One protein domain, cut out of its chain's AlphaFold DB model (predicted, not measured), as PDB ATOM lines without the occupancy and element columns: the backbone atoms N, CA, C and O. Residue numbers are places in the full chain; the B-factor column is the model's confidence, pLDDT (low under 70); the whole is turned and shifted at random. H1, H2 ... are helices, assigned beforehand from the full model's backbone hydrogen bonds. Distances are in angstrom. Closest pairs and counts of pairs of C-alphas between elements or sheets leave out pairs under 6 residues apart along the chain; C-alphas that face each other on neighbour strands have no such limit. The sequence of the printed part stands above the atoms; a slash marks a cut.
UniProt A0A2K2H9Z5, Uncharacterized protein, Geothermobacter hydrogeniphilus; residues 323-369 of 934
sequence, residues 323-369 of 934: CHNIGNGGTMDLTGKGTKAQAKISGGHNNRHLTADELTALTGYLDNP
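AT A GLANCE: This is residues 323 to 369 of the 934 residues of an uncharacterized protein of Geothermobacter hydrogeniphilus (UniProt A0A2K2H9Z5). Two short helices, H1 and H2, fold back on each other as a helical hairpin that opens towards its link, and a long unnamed loop, residues 323 to 337, leads in at the end where H1 begins. The printed part has 47 residues with two named helices, H1 then H2, and no named strand. The class is all helix, though under half of the residues are in named elements. The whole is compact, with a radius of gyration of the C-alphas of 10.2 A and spans of 27 by 20 by 13 A.

IN THESE COORDINATES: Start at C-alpha 323, (-44.824, -26.115, -2.447), and pass along the loop to Gly 338 at (-34.275, -31.584, 7.687). There H1 begins, residues 338 to 346, 12.0 A long. H2, residues 356 to 367, runs 16.4 A to C-alpha 367 at (-36.541, -35.847, 9.745).

HOW THE PARTS SIT: Look at Gly 338 and Thr 363: their C-alphas, the closest of H1 and H2, are 3.9 A apart. The helices touch and run opposite ways at a tilt of 36 degrees, only just steep. In both, every O i to N i+4 pair is within hydrogen-bond range.

THE WHOLE: The C-alphas farthest apart, Gly 329 and Thr 355, are 27.9 A apart. The printed part has no cut, and the link from H1 to H2 is short. Confidence is low, for instance, at residues 350 to 358.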
ATOM      1  N   CYS A 323     -45.701 -25.649  -1.368       78.06
ATOM      2  CA  CYS A 323     -44.824 -26.115  -2.447       78.06
ATOM      3  C   CYS A 323     -44.279 -27.520  -2.184       78.06
ATOM      4  O   CYS A 323     -44.020 -28.264  -3.128       78.06
ATOM      5  N   HIS A 324     -44.099 -27.880  -0.915       85.06
ATOM      6  CA  HIS A 324     -43.488 -29.127  -0.489       85.06
ATOM      7  C   HIS A 324     -44.498 -30.077   0.136       85.06
ATOM      8  O   HIS A 324     -45.459 -29.675   0.786       85.06
ATOM      9  N   ASN A 325     -44.230 -31.364  -0.025       82.12
ATOM     10  CA  ASN A 325     -45.024 -32.457   0.507       82.12
ATOM     11  C   ASN A 325     -44.192 -33.323   1.470       82.12
ATOM     12  O   ASN A 325     -42.967 -33.237   1.510       82.12
ATOM     13  N   ILE A 326     -44.881 -34.141   2.267       82.12
ATOM     14  CA  ILE A 326     -44.292 -35.105   3.206       82.12
ATOM     15  C   ILE A 326     -44.925 -36.467   2.921       82.12
ATOM     16  O   ILE A 326     -46.147 -36.562   2.812       82.12
ATOM     17  N   GLY A 327     -44.105 -37.510   2.799       72.50
ATOM     18  CA  GLY A 327     -44.536 -38.910   2.764       72.50
ATOM     19  C   GLY A 327     -45.139 -39.404   1.447       72.50
ATOM     20  O   GLY A 327     -45.711 -40.490   1.429       72.50
ATOM     21  N   ASN A 328     -45.018 -38.645   0.352       71.56
ATOM     22  CA  ASN A 328     -45.645 -38.977  -0.937       71.56
ATOM     23  C   ASN A 328     -44.660 -39.428  -2.027       71.56
ATOM     24  O   ASN A 328     -45.110 -39.797  -3.108       71.56
ATOM     25  N   GLY A 329     -43.346 -39.418  -1.769       60.09
ATOM     26  CA  GLY A 329     -42.322 -39.914  -2.691       60.09
ATOM     27  C   GLY A 329     -42.279 -39.134  -4.010       60.09
ATOM     28  O   GLY A 329     -42.870 -39.536  -5.006       60.09
ATOM     29  N   GLY A 330     -41.551 -38.015  -4.039       68.12
ATOM     30  CA  GLY A 330     -41.381 -37.182  -5.235       68.12
ATOM     31  C   GLY A 330     -40.262 -36.145  -5.095       68.12
ATOM     32  O   GLY A 330     -39.619 -36.047  -4.050       68.12
ATOM     33  N   THR A 331     -40.020 -35.346  -6.140       62.59
ATOM     34  CA  THR A 331     -38.959 -34.313  -6.162       62.59
ATOM     35  C   THR A 331     -39.157 -33.209  -5.120       62.59
ATOM     36  O   THR A 331     -38.172 -32.646  -4.650       62.59
ATOM     37  N   MET A 332     -40.404 -32.950  -4.715       80.75
ATOM     38  CA  MET A 332     -40.766 -31.940  -3.712       80.75
ATOM     39  C   MET A 332     -40.944 -32.500  -2.289       80.75
ATOM     40  O   MET A 332     -41.199 -31.721  -1.370       80.75
ATOM     41  N   ASP A 333     -40.766 -33.814  -2.091       86.31
ATOM     42  CA  ASP A 333     -40.936 -34.469  -0.788       86.31
ATOM     43  C   ASP A 333     -39.758 -34.151   0.145       86.31
ATOM     44  O   ASP A 333     -38.599 -34.392  -0.217       86.31
ATOM     45  N   LEU A 334     -40.041 -33.609   1.331       85.88
ATOM     46  CA  LEU A 334     -39.037 -33.197   2.319       85.88
ATOM     47  C   LEU A 334     -38.805 -34.200   3.460       85.88
ATOM     48  O   LEU A 334     -38.025 -33.912   4.367       85.88
ATOM     49  N   THR A 335     -39.413 -35.383   3.400       88.00
ATOM     50  CA  THR A 335     -39.215 -36.444   4.404       88.00
ATOM     51  C   THR A 335     -37.735 -36.834   4.521       88.00
ATOM     52  O   THR A 335     -37.106 -37.184   3.517       88.00
ATOM     53  N   GLY A 336     -37.175 -36.781   5.733       82.94
ATOM     54  CA  GLY A 336     -35.773 -37.116   6.018       82.94
ATOM     55  C   GLY A 336     -34.755 -36.102   5.488       82.94
ATOM     56  O   GLY A 336     -33.598 -36.459   5.253       82.94
ATOM     57  N   LYS A 337     -35.187 -34.874   5.165       86.12
ATOM     58  CA  LYS A 337     -34.343 -33.834   4.547       86.12
ATOM     59  C   LYS A 337     -34.190 -32.588   5.423       86.12
ATOM     60  O   LYS A 337     -33.880 -31.527   4.878       86.12
ATOM     61  N   GLY A 338     -34.355 -32.694   6.738       79.06
ATOM     62  CA  GLY A 338     -34.275 -31.584   7.687       79.06
ATOM     63  C   GLY A 338     -32.986 -30.776   7.543       79.06
ATOM     64  O   GLY A 338     -33.043 -29.583   7.260       79.06
ATOM     65  N   THR A 339     -31.818 -31.421   7.579       78.19
ATOM     66  CA  THR A 339     -30.516 -30.727   7.440       78.19
ATOM     67  C   THR A 339     -30.345 -30.040   6.077       78.19
ATOM     68  O   THR A 339     -29.705 -28.996   5.960       78.19
ATOM     69  N   LYS A 340     -30.936 -30.606   5.014       78.00
ATOM     70  CA  LYS A 340     -30.916 -29.998   3.673       78.00
ATOM     71  C   LYS A 340     -31.859 -28.802   3.588       78.00
ATOM     72  O   LYS A 340     -31.511 -27.821   2.937       78.00
ATOM     73  N   ALA A 341     -33.025 -28.883   4.225       80.19
ATOM     74  CA  ALA A 341     -33.955 -27.767   4.344       80.19
ATOM     75  C   ALA A 341     -33.331 -26.633   5.165       80.19
ATOM     76  O   ALA A 341     -33.359 -25.493   4.713       80.19
ATOM     77  N   GLN A 342     -32.668 -26.955   6.280       78.94
ATOM     78  CA  GLN A 342     -31.900 -26.014   7.091       78.94
ATOM     79  C   GLN A 342     -30.861 -25.267   6.252       78.94
ATOM     80  O   GLN A 342     -30.934 -24.049   6.130       78.94
ATOM     81  N   ALA A 343     -29.963 -25.991   5.580       66.94
ATOM     82  CA  ALA A 343     -28.930 -25.383   4.740       66.94
ATOM     83  C   ALA A 343     -29.512 -24.540   3.587       66.94
ATOM     84  O   ALA A 343     -28.973 -23.490   3.247       66.94
ATOM     85  N   LYS A 344     -30.623 -24.979   2.982       72.44
ATOM     86  CA  LYS A 344     -31.301 -24.247   1.902       72.44
ATOM     87  C   LYS A 344     -31.969 -22.965   2.401       72.44
ATOM     88  O   LYS A 344     -31.842 -21.943   1.736       72.44
ATOM     89  N   ILE A 345     -32.662 -23.007   3.536       77.88
ATOM     90  CA  ILE A 345     -33.345 -21.851   4.138       77.88
ATOM     91  C   ILE A 345     -32.311 -20.841   4.648       77.88
ATOM     92  O   ILE A 345     -32.404 -19.665   4.308       77.88
ATOM     93  N   SER A 346     -31.261 -21.297   5.338       64.06
ATOM     94  CA  SER A 346     -30.126 -20.447   5.732       64.06
ATOM     95  C   SER A 346     -29.383 -19.845   4.533       64.06
ATOM     96  O   SER A 346     -28.802 -18.775   4.652       64.06
ATOM     97  N   GLY A 347     -29.426 -20.508   3.373       57.38
ATOM     98  CA  GLY A 347     -28.906 -20.009   2.099       57.38
ATOM     99  C   GLY A 347     -29.900 -19.186   1.264       57.38
ATOM    100  O   GLY A 347     -29.626 -18.953   0.090       57.38
ATOM    101  N   GLY A 348     -31.054 -18.787   1.818       54.66
ATOM    102  CA  GLY A 348     -32.006 -17.884   1.157       54.66
ATOM    103  C   GLY A 348     -33.049 -18.554   0.253       54.66
ATOM    104  O   GLY A 348     -33.528 -17.947  -0.704       54.66
ATOM    105  N   HIS A 349     -33.429 -19.810   0.506       76.31
ATOM    106  CA  HIS A 349     -34.432 -20.500  -0.311       76.31
ATOM    107  C   HIS A 349     -35.791 -19.771  -0.338       76.31
ATOM    108  O   HIS A 349     -36.509 -19.741   0.662       76.31
ATOM    109  N   ASN A 350     -36.157 -19.229  -1.510       66.25
ATOM    110  CA  ASN A 350     -37.379 -18.442  -1.733       66.25
ATOM    111  C   ASN A 350     -37.574 -17.313  -0.697       66.25
ATOM    112  O   ASN A 350     -38.708 -17.010  -0.331       66.25
ATOM    113  N   ASN A 351     -36.471 -16.734  -0.202       58.28
ATOM    114  CA  ASN A 351     -36.432 -15.680   0.822       58.28
ATOM    115  C   ASN A 351     -37.243 -16.000   2.089       58.28
ATOM    116  O   ASN A 351     -37.754 -15.104   2.761       58.28
ATOM    117  N   ARG A 352     -37.388 -17.286   2.426       59.91
ATOM    118  CA  ARG A 352     -38.003 -17.678   3.692       59.91
ATOM    119  C   ARG A 352     -36.984 -17.571   4.812       59.91
ATOM    120  O   ARG A 352     -35.946 -18.222   4.758       59.91
ATOM    121  N   HIS A 353     -37.320 -16.795   5.837       63.62
ATOM    122  CA  HIS A 353     -36.530 -16.664   7.053       63.62
ATOM    123  C   HIS A 353     -37.280 -17.290   8.225       63.62
ATOM    124  O   HIS A 353     -38.393 -16.887   8.546       63.62
ATOM    125  N   LEU A 354     -36.648 -18.288   8.838       64.81
ATOM    126  CA  LEU A 354     -37.089 -18.917  10.077       64.81
ATOM    127  C   LEU A 354     -36.061 -18.599  11.162       64.81
ATOM    128  O   LEU A 354     -34.860 -18.534  10.886       64.81
ATOM    129  N   THR A 355     -36.521 -18.408  12.392       60.94
ATOM    130  CA  THR A 355     -35.643 -18.291  13.564       60.94
ATOM    131  C   THR A 355     -34.858 -19.582  13.800       60.94
ATOM    132  O   THR A 355     -35.218 -20.638  13.283       60.94
ATOM    133  N   ALA A 356     -33.788 -19.524  14.599       55.91
ATOM    134  CA  ALA A 356     -33.008 -20.717  14.945       55.91
ATOM    135  C   ALA A 356     -33.888 -21.823  15.564       55.91
ATOM    136  O   ALA A 356     -33.736 -22.993  15.212       55.91
ATOM    137  N   ASP A 357     -34.858 -21.446  16.398       52.62
ATOM    138  CA  ASP A 357     -35.779 -22.376  17.055       52.62
ATOM    139  C   ASP A 357     -36.816 -22.952  16.080       52.62
ATOM    140  O   ASP A 357     -37.032 -24.161  16.058       52.62
ATOM    141  N   GLU A 358     -37.402 -22.127  15.203       67.25
ATOM    142  CA  GLU A 358     -38.305 -22.591  14.134       67.25
ATOM    143  C   GLU A 358     -37.590 -23.497  13.133       67.25
ATOM    144  O   GLU A 358     -38.156 -24.486  12.674       67.25
ATOM    145  N   LEU A 359     -36.341 -23.176  12.797       74.75
ATOM    146  CA  LEU A 359     -35.530 -23.947  11.868       74.75
ATOM    147  C   LEU A 359     -35.126 -25.291  12.476       74.75
ATOM    148  O   LEU A 359     -35.155 -26.311  11.787       74.75
ATOM    149  N   THR A 360     -34.811 -25.306  13.771       73.44
ATOM    150  CA  THR A 360     -34.534 -26.528  14.538       73.44
ATOM    151  C   THR A 360     -35.790 -27.391  14.660       73.44
ATOM    152  O   THR A 360     -35.745 -28.589  14.375       73.44
ATOM    153  N   ALA A 361     -36.936 -26.787  14.985       71.31
ATOM    154  CA  ALA A 361     -38.221 -27.474  15.066       71.31
ATOM    155  C   ALA A 361     -38.662 -28.041  13.704       71.31
ATOM    156  O   ALA A 361     -39.063 -29.204  13.616       71.31
ATOM    157  N   LEU A 362     -38.533 -27.257  12.626       84.38
ATOM    158  CA  LEU A 362     -38.801 -27.694  11.254       84.38
ATOM    159  C   LEU A 362     -37.891 -28.861  10.863       84.38
ATOM    160  O   LEU A 362     -38.373 -29.852  10.325       84.38
ATOM    161  N   THR A 363     -36.593 -28.765  11.157       83.69
ATOM    162  CA  THR A 363     -35.611 -29.826  10.879       83.69
ATOM    163  C   THR A 363     -36.016 -31.129  11.561       83.69
ATOM    164  O   THR A 363     -36.132 -32.156  10.892       83.69
ATOM    165  N   GLY A 364     -36.341 -31.073  12.858       77.38
ATOM    166  CA  GLY A 364     -36.799 -32.237  13.617       77.38
ATOM    167  C   GLY A 364     -38.088 -32.856  13.065       77.38
ATOM    168  O   GLY A 364     -38.190 -34.079  12.965       77.38
ATOM    169  N   TYR A 365     -39.055 -32.033  12.648       84.06
ATOM    170  CA  TYR A 365     -40.297 -32.519  12.040       84.06
ATOM    171  C   TYR A 365     -40.071 -33.164  10.664       84.06
ATOM    172  O   TYR A 365     -40.640 -34.217  10.378       84.06
ATOM    173  N   LEU A 366     -39.229 -32.567   9.814       86.81
ATOM    174  CA  LEU A 366     -38.915 -33.103   8.486       86.81
ATOM    175  C   LEU A 366     -38.182 -34.444   8.566       86.81
ATOM    176  O   LEU A 366     -38.436 -35.324   7.740       86.81
ATOM    177  N   ASP A 367     -37.303 -34.613   9.552       85.31
ATOM    178  CA  ASP A 367     -36.541 -35.847   9.745       85.31
ATOM    179  C   ASP A 367     -37.360 -36.963  10.409       85.31
ATOM    180  O   ASP A 367     -37.066 -38.142  10.201       85.31
ATOM    181  N   ASN A 368     -38.431 -36.621  11.135       81.00
ATOM    182  CA  ASN A 368     -39.329 -37.596  11.753       81.00
ATOM    183  C   ASN A 368     -40.816 -37.159  11.759       81.00
ATOM    184  O   ASN A 368     -41.383 -36.887  12.822       81.00
ATOM    185  N   PRO A 369     -41.502 -37.159  10.601       65.31
ATOM    186  CA  PRO A 369     -42.872 -36.642  10.475       65.31
ATOM    187  C   PRO A 369     -43.971 -37.514  11.123       65.31
ATOM    188  O   PRO A 369     -45.157 -37.227  10.959       65.31
TER     189      PRO A 369